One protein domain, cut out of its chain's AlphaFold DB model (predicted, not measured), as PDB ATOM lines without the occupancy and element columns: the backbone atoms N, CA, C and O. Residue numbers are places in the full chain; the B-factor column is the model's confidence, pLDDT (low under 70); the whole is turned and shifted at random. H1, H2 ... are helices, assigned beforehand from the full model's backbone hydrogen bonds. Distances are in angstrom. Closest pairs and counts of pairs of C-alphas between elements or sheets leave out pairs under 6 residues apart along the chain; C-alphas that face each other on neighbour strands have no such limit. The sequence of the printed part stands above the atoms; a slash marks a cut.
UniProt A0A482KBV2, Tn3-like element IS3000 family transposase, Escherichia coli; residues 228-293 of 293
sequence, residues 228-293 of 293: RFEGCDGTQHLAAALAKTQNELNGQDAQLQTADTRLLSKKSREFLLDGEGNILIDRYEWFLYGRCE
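What this domain is: This is residues 228 to 293 of the 293 residues of the protein "Tn3-like element IS3000 family transposase" of Escherichia coli (UniProt A0A482KBV2). This is a flat, three-helix piece in which H1, the longest helix, stands at one side and short H2 at the other, while H3 slants across the space between them, its first residues near the end of H2 and its last residues near the middle of H1. The long link of residues 249 to 265 folds back from the end of H1 and runs through this space, where H3 covers its residues 256 to 259. The printed part has 66 residues, with three named helices in the order H1, H2, H3 and no named strand; the class is all helix, though just 29 residues are in named elements, under half. It is compact, with a radius of gyration of the C-alphas of 12.1 A, and spans 34 by 33 by 17 A.

Where its parts are: After residues 228 to 235, H1 takes residues 236 to 248, 18.5 A from first to last C-alpha, beginning at C-alpha 236 (30.296, 0.026, 29.529). H2 is residues 266 to 272, 10.2 A long, beginning at C-alpha 266 (15.217, 8.957, 39.465). H3 is residues 281 to 289, 12.5 A long, ending at C-alpha 289 (21.939, 11.224, 22.296).

How they stand to each other: H1 and H3 are close but not clearly touching; their closest C-alphas, those of Leu 242 and Leu 288, are 7.1 A apart. They run opposite ways at a steep tilt of 53 degrees. H2 and H3 only just touch, with 3 pairs of C-alphas within 8 A, the closest being those of Leu 272 and Arg 283 at 6.1 A. They run opposite ways at a steep tilt of 55 degrees. H1 and H2 are apart. Every O i to N i+4 pair is within hydrogen-bond range in H1; in H3 it is 4 of 5, and in H2 1 of 3, beside 4 of 4 O i to N i+3 pairs.

The domain as a whole: The C-alphas farthest apart, those of Cys 232 and Gly 275, are 34.9 A apart. The printed part has no cut and ends at residue 293, the chain's last residue. The link from H1 to H2 is long, with 17 residues, and that from H2 to H3 is short, with 8. The mean pLDDT of the printed part is 88.4, and no printed residue is under 70.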
ATOM      1  N   ARG A 228      30.934   4.855  16.110       92.69
ATOM      2  CA  ARG A 228      31.231   3.728  16.995       92.69
ATOM      3  C   ARG A 228      31.427   4.256  18.407       92.69
ATOM      4  O   ARG A 228      32.314   5.070  18.639       92.69
ATOM      5  N   PHE A 229      30.610   3.772  19.335       92.56
ATOM      6  CA  PHE A 229      30.685   4.147  20.743       92.56
ATOM      7  C   PHE A 229      31.416   3.064  21.530       92.56
ATOM      8  O   PHE A 229      30.998   1.907  21.544       92.56
ATOM      9  N   GLU A 230      32.507   3.439  22.192       90.56
ATOM     10  CA  GLU A 230      33.290   2.544  23.042       90.56
ATOM     11  C   GLU A 230      33.205   3.002  24.497       90.56
ATOM     12  O   GLU A 230      33.351   4.184  24.802       90.56
ATOM     13  N   GLY A 231      32.929   2.059  25.397       86.06
ATOM     14  CA  GLY A 231      32.864   2.320  26.831       86.06
ATOM     15  C   GLY A 231      34.210   2.068  27.499       86.06
ATOM     16  O   GLY A 231      34.874   1.074  27.209       86.06
ATOM     17  N   CYS A 232      34.574   2.934  28.437       87.06
ATOM     18  CA  CYS A 232      35.651   2.713  29.398       87.06
ATOM     19  C   CYS A 232      35.069   2.303  30.763       87.06
ATOM     20  O   CYS A 232      33.856   2.092  30.902       87.06
ATOM     21  N   ASP A 233      35.923   2.168  31.777       84.94
ATOM     22  CA  ASP A 233      35.494   1.839  33.137       84.94
ATOM     23  C   ASP A 233      34.407   2.816  33.618       84.94
ATOM     24  O   ASP A 233      34.595   4.031  33.659       84.94
ATOM     25  N   GLY A 234      33.228   2.277  33.942       82.75
ATOM     26  CA  GLY A 234      32.054   3.047  34.368       82.75
ATOM     27  C   GLY A 234      31.060   3.437  33.261       82.75
ATOM     28  O   GLY A 234      29.929   3.792  33.587       82.75
ATOM     29  N   THR A 235      31.403   3.316  31.972       88.50
ATOM     30  CA  THR A 235      30.504   3.657  30.840       88.50
ATOM     31  C   THR A 235      30.145   2.470  29.941       88.50
ATOM     32  O   THR A 235      29.399   2.624  28.976       88.50
ATOM     33  N   GLN A 236      30.580   1.255  30.288       90.25
ATOM     34  CA  GLN A 236      30.296   0.026  29.529       90.25
ATOM     35  C   GLN A 236      28.795  -0.223  29.304       90.25
ATOM     36  O   GLN A 236      28.386  -0.590  28.205       90.25
ATOM     37  N   HIS A 237      27.956   0.022  30.317       90.00
ATOM     38  CA  HIS A 237      26.503  -0.125  30.180       90.00
ATOM     39  C   HIS A 237      25.899   0.879  29.194       90.00
ATOM     40  O   HIS A 237      24.988   0.526  28.448       90.00
ATOM     41  N   LEU A 238      26.421   2.110  29.160       92.62
ATOM     42  CA  LEU A 238      25.990   3.116  28.195       92.62
ATOM     43  C   LEU A 238      26.395   2.699  26.779       92.62
ATOM     44  O   LEU A 238      25.544   2.682  25.899       92.62
ATOM     45  N   ALA A 239      27.648   2.290  26.570       93.50
ATOM     46  CA  ALA A 239      28.113   1.823  25.265       93.50
ATOM     47  C   ALA A 239      27.300   0.618  24.756       93.50
ATOM     48  O   ALA A 239      26.902   0.590  23.594       93.50
ATOM     49  N   ALA A 240      26.974  -0.337  25.634       92.88
ATOM     50  CA  ALA A 240      26.120  -1.474  25.289       92.88
ATOM     51  C   ALA A 240      24.692  -1.046  24.908       92.88
ATOM     52  O   ALA A 240      24.130  -1.573  23.948       92.88
ATOM     53  N   ALA A 241      24.110  -0.081  25.627       93.94
ATOM     54  CA  ALA A 241      22.798   0.462  25.290       93.94
ATOM     55  C   ALA A 241      22.817   1.202  23.945       93.94
ATOM     56  O   ALA A 241      21.936   0.968  23.124       93.94
ATOM     57  N   LEU A 242      23.842   2.022  23.684       95.25
ATOM     58  CA  LEU A 242      24.014   2.720  22.408       95.25
ATOM     59  C   LEU A 242      24.167   1.729  21.248       95.25
ATOM     60  O   LEU A 242      23.463   1.863  20.254       95.25
ATOM     61  N   ALA A 243      24.998   0.694  21.397       94.12
ATOM     62  CA  ALA A 243      25.167  -0.346  20.382       94.12
ATOM     63  C   ALA A 243      23.859  -1.109  20.107       94.12
ATOM     64  O   ALA A 243      23.523  -1.395  18.958       94.12
ATOM     65  N   LYS A 244      23.076  -1.410  21.152       93.69
ATOM     66  CA  LYS A 244      21.756  -2.032  20.994       93.69
ATOM     67  C   LYS A 244      20.791  -1.115  20.240       93.69
ATOM     68  O   LYS A 244      20.133  -1.566  19.307       93.69
ATOM     69  N   THR A 245      20.752   0.165  20.602       94.88
ATOM     70  CA  THR A 245      19.956   1.186  19.911       94.88
ATOM     71  C   THR A 245      20.369   1.323  18.445       94.88
ATOM     72  O   THR A 245      19.494   1.369  17.590       94.88
ATOM     73  N   GLN A 246      21.668   1.307  18.125       95.31
ATOM     74  CA  GLN A 246      22.144   1.310  16.736       95.31
ATOM     75  C   GLN A 246      21.638   0.094  15.956       95.31
ATOM     76  O   GLN A 246      21.174   0.251  14.833       95.31
ATOM     77  N   ASN A 247      21.661  -1.101  16.555       93.00
ATOM     78  CA  ASN A 247      21.159  -2.315  15.908       93.00
ATOM     79  C   ASN A 247      19.645  -2.267  15.647       93.00
ATOM     80  O   ASN A 247      19.206  -2.689  14.583       93.00
ATOM     81  N   GLU A 248      18.853  -1.751  16.592       93.81
ATOM     82  CA  GLU A 248      17.396  -1.615  16.430       93.81
ATOM     83  C   GLU A 248      17.015  -0.539  15.410       93.81
ATOM     84  O   GLU A 248      15.996  -0.668  14.741       93.81
ATOM     85  N   LEU A 249      17.833   0.509  15.278       93.19
ATOM     86  CA  LEU A 249      17.618   1.615  14.344       93.19
ATOM     87  C   LEU A 249      18.245   1.382  12.962       93.19
ATOM     88  O   LEU A 249      18.151   2.251  12.097       93.19
ATOM     89  N   ASN A 250      18.876   0.227  12.738       87.31
ATOM     90  CA  ASN A 250      19.505  -0.100  11.467       87.31
ATOM     91  C   ASN A 250      18.453  -0.594  10.459       87.31
ATOM     92  O   ASN A 250      18.063  -1.761  10.473       87.31
ATOM     93  N   GLY A 251      17.976   0.293   9.586       78.62
ATOM     94  CA  GLY A 251      17.024  -0.047   8.526       78.62
ATOM     95  C   GLY A 251      16.069   1.092   8.175       78.62
ATOM     96  O   GLY A 251      15.970   2.088   8.889       78.62
ATOM     97  N   GLN A 252      15.347   0.938   7.062       70.19
ATOM     98  CA  GLN A 252      14.287   1.876   6.683       70.19
ATOM     99  C   GLN A 252      13.110   1.762   7.660       70.19
ATOM    100  O   GLN A 252      12.715   0.657   8.021       70.19
ATOM    101  N   ASP A 253      12.590   2.909   8.110       74.31
ATOM    102  CA  ASP A 253      11.482   3.031   9.073       74.31
ATOM    103  C   ASP A 253      11.702   2.334  10.426       74.31
ATOM    104  O   ASP A 253      10.759   2.092  11.183       74.31
ATOM    105  N   ALA A 254      12.961   2.051  10.765       84.00
ATOM    106  CA  ALA A 254      13.320   1.406  12.011       84.00
ATOM    107  C   ALA A 254      12.883   2.247  13.225       84.00
ATOM    108  O   ALA A 254      13.097   3.467  13.306       84.00
ATOM    109  N   GLN A 255      12.262   1.577  14.191       85.75
ATOM    110  CA  GLN A 255      11.811   2.173  15.439       85.75
ATOM    111  C   GLN A 255      12.469   1.450  16.595       85.75
ATOM    112  O   GLN A 255      12.480   0.221  16.645       85.75
ATOM    113  N   LEU A 256      12.974   2.233  17.539       89.25
ATOM    114  CA  LEU A 256      13.494   1.704  18.782       89.25
ATOM    115  C   LEU A 256      12.354   0.996  19.532       89.25
ATOM    116  O   LEU A 256      11.236   1.497  19.581       89.25
ATOM    117  N   GLN A 257      12.617  -0.189  20.067       86.88
ATOM    118  CA  GLN A 257      11.621  -0.993  20.785       86.88
ATOM    119  C   GLN A 257      12.019  -1.207  22.237       86.88
ATOM    120  O   GLN A 257      11.176  -1.499  23.085       86.88
ATOM    121  N   THR A 258      13.311  -1.087  22.540       87.44
ATOM    122  CA  THR A 258      13.819  -1.364  23.876       87.44
ATOM    123  C   THR A 258      14.543  -0.178  24.490       87.44
ATOM    124  O   THR A 258      15.097   0.686  23.812       87.44
ATOM    125  N   ALA A 259      14.558  -0.159  25.820       88.62
ATOM    126  CA  ALA A 259      15.260   0.841  26.600       88.62
ATOM    127  C   ALA A 259      15.894   0.204  27.839       88.62
ATOM    128  O   ALA A 259      15.287  -0.628  28.515       88.62
ATOM    129  N   ASP A 260      17.133   0.592  28.140       87.31
ATOM    130  CA  ASP A 260      17.848   0.129  29.323       87.31
ATOM    131  C   ASP A 260      17.586   1.076  30.500       87.31
ATOM    132  O   ASP A 260      18.237   2.108  30.684       87.31
ATOM    133  N   THR A 261      16.618   0.708  31.339       84.12
ATOM    134  CA  THR A 261      16.192   1.514  32.493       84.12
ATOM    135  C   THR A 261      17.251   1.648  33.587       84.12
ATOM    136  O   THR A 261      17.091   2.471  34.496       84.12
ATOM    137  N   ARG A 262      18.329   0.850  33.538       85.88
ATOM    138  CA  ARG A 262      19.436   0.923  34.507       85.88
ATOM    139  C   ARG A 262      20.228   2.221  34.362       85.88
ATOM    140  O   ARG A 262      20.804   2.685  35.338       85.88
ATOM    141  N   LEU A 263      20.197   2.836  33.177       85.00
ATOM    142  CA  LEU A 263      20.836   4.125  32.897       85.00
ATOM    143  C   LEU A 263      20.027   5.325  33.420       85.00
ATOM    144  O   LEU A 263      20.533   6.451  33.478       85.00
ATOM    145  N   LEU A 264      18.760   5.107  33.786       86.75
ATOM    146  CA  LEU A 264      17.839   6.177  34.145       86.75
ATOM    147  C   LEU A 264      17.939   6.517  35.629       86.75
ATOM    148  O   LEU A 264      17.538   5.735  36.497       86.75
ATOM    149  N   SER A 265      18.399   7.737  35.908       86.19
ATOM    150  CA  SER A 265      18.302   8.339  37.239       86.19
ATOM    151  C   SER A 265      16.837   8.524  37.651       86.19
ATOM    152  O   SER A 265      15.957   8.607  36.793       86.19
ATOM    153  N   LYS A 266      16.570   8.672  38.958       83.94
ATOM    154  CA  LYS A 266      15.217   8.957  39.465       83.94
ATOM    155  C   LYS A 266      14.585  10.165  38.760       83.94
ATOM    156  O   LYS A 266      13.444  10.071  38.335       83.94
ATOM    157  N   LYS A 267      15.359  11.240  38.553       82.69
ATOM    158  CA  LYS A 267      14.913  12.444  37.839       82.69
ATOM    159  C   LYS A 267      14.573  12.153  36.373       82.69
ATOM    160  O   LYS A 267      13.554  12.604  35.879       82.69
ATOM    161  N   SER A 268      15.414  11.393  35.672       82.94
ATOM    162  CA  SER A 268      15.178  11.062  34.258       82.94
ATOM    163  C   SER A 268      13.928  10.201  34.071       82.94
ATOM    164  O   SER A 268      13.220  10.377  33.090       82.94
ATOM    165  N   ARG A 269      13.634   9.297  35.016       85.06
ATOM    166  CA  ARG A 269      12.436   8.444  34.960       85.06
ATOM    167  C   ARG A 269      11.136   9.243  35.000       85.06
ATOM    168  O   ARG A 269      10.192   8.826  34.350       85.06
ATOM    169  N   GLU A 270      11.100  10.379  35.697       85.62
ATOM    170  CA  GLU A 270       9.895  11.221  35.782       85.62
ATOM    171  C   GLU A 270       9.422  11.730  34.410       85.62
ATOM    172  O   GLU A 270       8.234  11.960  34.242       85.62
ATOM    173  N   PHE A 271      10.326  11.861  33.433       86.81
ATOM    174  CA  PHE A 271      10.018  12.433  32.113       86.81
ATOM    175  C   PHE A 271      10.138  11.441  30.951       86.81
ATOM    176  O   PHE A 271       9.812  11.774  29.811       86.81
ATOM    177  N   LEU A 272      10.657  10.245  31.232       89.38
ATOM    178  CA  LEU A 272      10.855   9.167  30.263       89.38
ATOM    179  C   LEU A 272       9.839   8.040  30.427       89.38
ATOM    180  O   LEU A 272       9.894   7.086  29.657       89.38
ATOM    181  N   LEU A 273       8.959   8.125  31.423       88.81
ATOM    182  CA  LEU A 273       7.862   7.192  31.632       88.81
ATOM    183  C   LEU A 273       6.530   7.900  31.376       88.81
ATOM    184  O   LEU A 273       6.381   9.074  31.712       88.81
ATOM    185  N   ASP A 274       5.575   7.192  30.783       84.88
ATOM    186  CA  ASP A 274       4.192   7.643  30.679       84.88
ATOM    187  C   ASP A 274       3.431   7.448  32.009       84.88
ATOM    188  O   ASP A 274       3.978   6.976  33.012       84.88
ATOM    189  N   GLY A 275       2.145   7.813  32.027       76.94
ATOM    190  CA  GLY A 275       1.285   7.672  33.209       76.94
ATOM    191  C   GLY A 275       1.031   6.224  33.654       76.94
ATOM    192  O   GLY A 275       0.600   6.011  34.786       76.94
ATOM    193  N   GLU A 276       1.317   5.239  32.800       82.38
ATOM    194  CA  GLU A 276       1.194   3.803  33.079       82.38
ATOM    195  C   GLU A 276       2.539   3.178  33.498       82.38
ATOM    196  O   GLU A 276       2.592   2.022  33.919       82.38
ATOM    197  N   GLY A 277       3.630   3.950  33.441       80.94
ATOM    198  CA  GLY A 277       4.981   3.497  33.750       80.94
ATOM    199  C   GLY A 277       5.716   2.857  32.569       80.94
ATOM    200  O   GLY A 277       6.786   2.281  32.780       80.94
ATOM    201  N   ASN A 278       5.193   2.962  31.343       87.25
ATOM    202  CA  ASN A 278       5.882   2.520  30.132       87.25
ATOM    203  C   ASN A 278       6.888   3.575  29.672       87.25
ATOM    204  O   ASN A 278       6.705   4.770  29.878       87.25
ATOM    205  N   ILE A 279       7.963   3.144  29.012       90.00
ATOM    206  CA  ILE A 279       9.011   4.059  28.555       90.00
ATOM    207  C   ILE A 279       8.574   4.784  27.284       90.00
ATOM    208  O   ILE A 279       8.247   4.159  26.277       90.00
ATOM    209  N   LEU A 280       8.687   6.109  27.304       91.56
ATOM    210  CA  LEU A 280       8.584   6.970  26.132       91.56
ATOM    211  C   LEU A 280       9.853   6.815  25.284       91.56
ATOM    212  O   LEU A 280      10.821   7.564  25.431       91.56
ATOM    213  N   ILE A 281       9.851   5.811  24.407       91.75
ATOM    214  CA  ILE A 281      10.971   5.427  23.531       91.75
ATOM    215  C   ILE A 281      11.582   6.626  22.792       91.75
ATOM    216  O   ILE A 281      12.800   6.769  22.703       91.75
ATOM    217  N   ASP A 282      10.727   7.518  22.316       91.75
ATOM    218  CA  ASP A 282      11.089   8.716  21.571       91.75
ATOM    219  C   ASP A 282      11.931   9.707  22.384       91.75
ATOM    220  O   ASP A 282      12.926  10.253  21.892       91.75
ATOM    221  N   ARG A 283      11.563   9.908  23.652       93.38
ATOM    222  CA  ARG A 283      12.346  10.704  24.602       93.38
ATOM    223  C   ARG A 283      13.579   9.935  25.078       93.38
ATOM    224  O   ARG A 283      14.609  10.544  25.358       93.38
ATOM    225  N   TYR A 284      13.517   8.604  25.127       94.69
ATOM    226  CA  TYR A 284      14.666   7.766  25.468       94.69
ATOM    227  C   TYR A 284      15.775   7.821  24.396       94.69
ATOM    228  O   TYR A 284      16.949   7.905  24.751       94.69
ATOM    229  N   GLU A 285      15.436   7.876  23.104       95.19
ATOM    230  CA  GLU A 285      16.410   8.117  22.022       95.19
ATOM    231  C   GLU A 285      17.123   9.471  22.213       95.19
ATOM    232  O   GLU A 285      18.352   9.536  22.225       95.19
ATOM    233  N   TRP A 286      16.365  10.541  22.478       95.38
ATOM    234  CA  TRP A 286      16.926  11.857  22.816       95.38
ATOM    235  C   TRP A 286      17.806  11.832  24.069       95.38
ATOM    236  O   TRP A 286      18.870  12.456  24.099       95.38
ATOM    237  N   PHE A 287      17.378  11.104  25.102       95.00
ATOM    238  CA  PHE A 287      18.158  10.904  26.316       95.00
ATOM    239  C   PHE A 287      19.512  10.268  25.997       95.00
ATOM    240  O   PHE A 287      20.527  10.775  26.469       95.00
ATOM    241  N   LEU A 288      19.540   9.205  25.187       95.06
ATOM    242  CA  LEU A 288      20.777   8.538  24.784       95.06
ATOM    243  C   LEU A 288      21.692   9.469  23.990       95.06
ATOM    244  O   LEU A 288      22.875   9.549  24.307       95.06
ATOM    245  N   TYR A 289      21.153  10.233  23.036       95.69
ATOM    246  CA  TYR A 289      21.939  11.224  22.296       95.69
ATOM    247  C   TYR A 289      22.592  12.247  23.230       95.69
ATOM    248  O   TYR A 289      23.776  12.546  23.088       95.69
ATOM    249  N   GLY A 290      21.866  12.710  24.250       93.12
ATOM    250  CA  GLY A 290      22.400  13.604  25.278       93.12
ATOM    251  C   GLY A 290      23.458  12.983  26.201       93.12
ATOM    252  O   GLY A 290      24.107  13.723  26.935       93.12
ATOM    253  N   ARG A 291      23.635  11.654  26.198       91.81
ATOM    254  CA  ARG A 291      24.700  10.950  26.939       91.81
ATOM    255  C   ARG A 291      25.981  10.749  26.129       91.81
ATOM    256  O   ARG A 291      26.969  10.307  26.703       91.81
ATOM    257  N   CYS A 292      25.947  11.049  24.834       86.31
ATOM    258  CA  CYS A 292      27.103  10.976  23.943       86.31
ATOM    259  C   CYS A 292      27.904  12.292  23.874       86.31
ATOM    260  O   CYS A 292      28.930  12.328  23.201       86.31
ATOM    261  N   GLU A 293      27.410  13.363  24.511       75.31
ATOM    262  CA  GLU A 293      28.103  14.651  24.702       75.31
ATOM    263  C   GLU A 293      29.197  14.559  25.774       75.31
ATOM    264  O   GLU A 293      30.267  15.173  25.547       75.31
TER     265      GLU A 293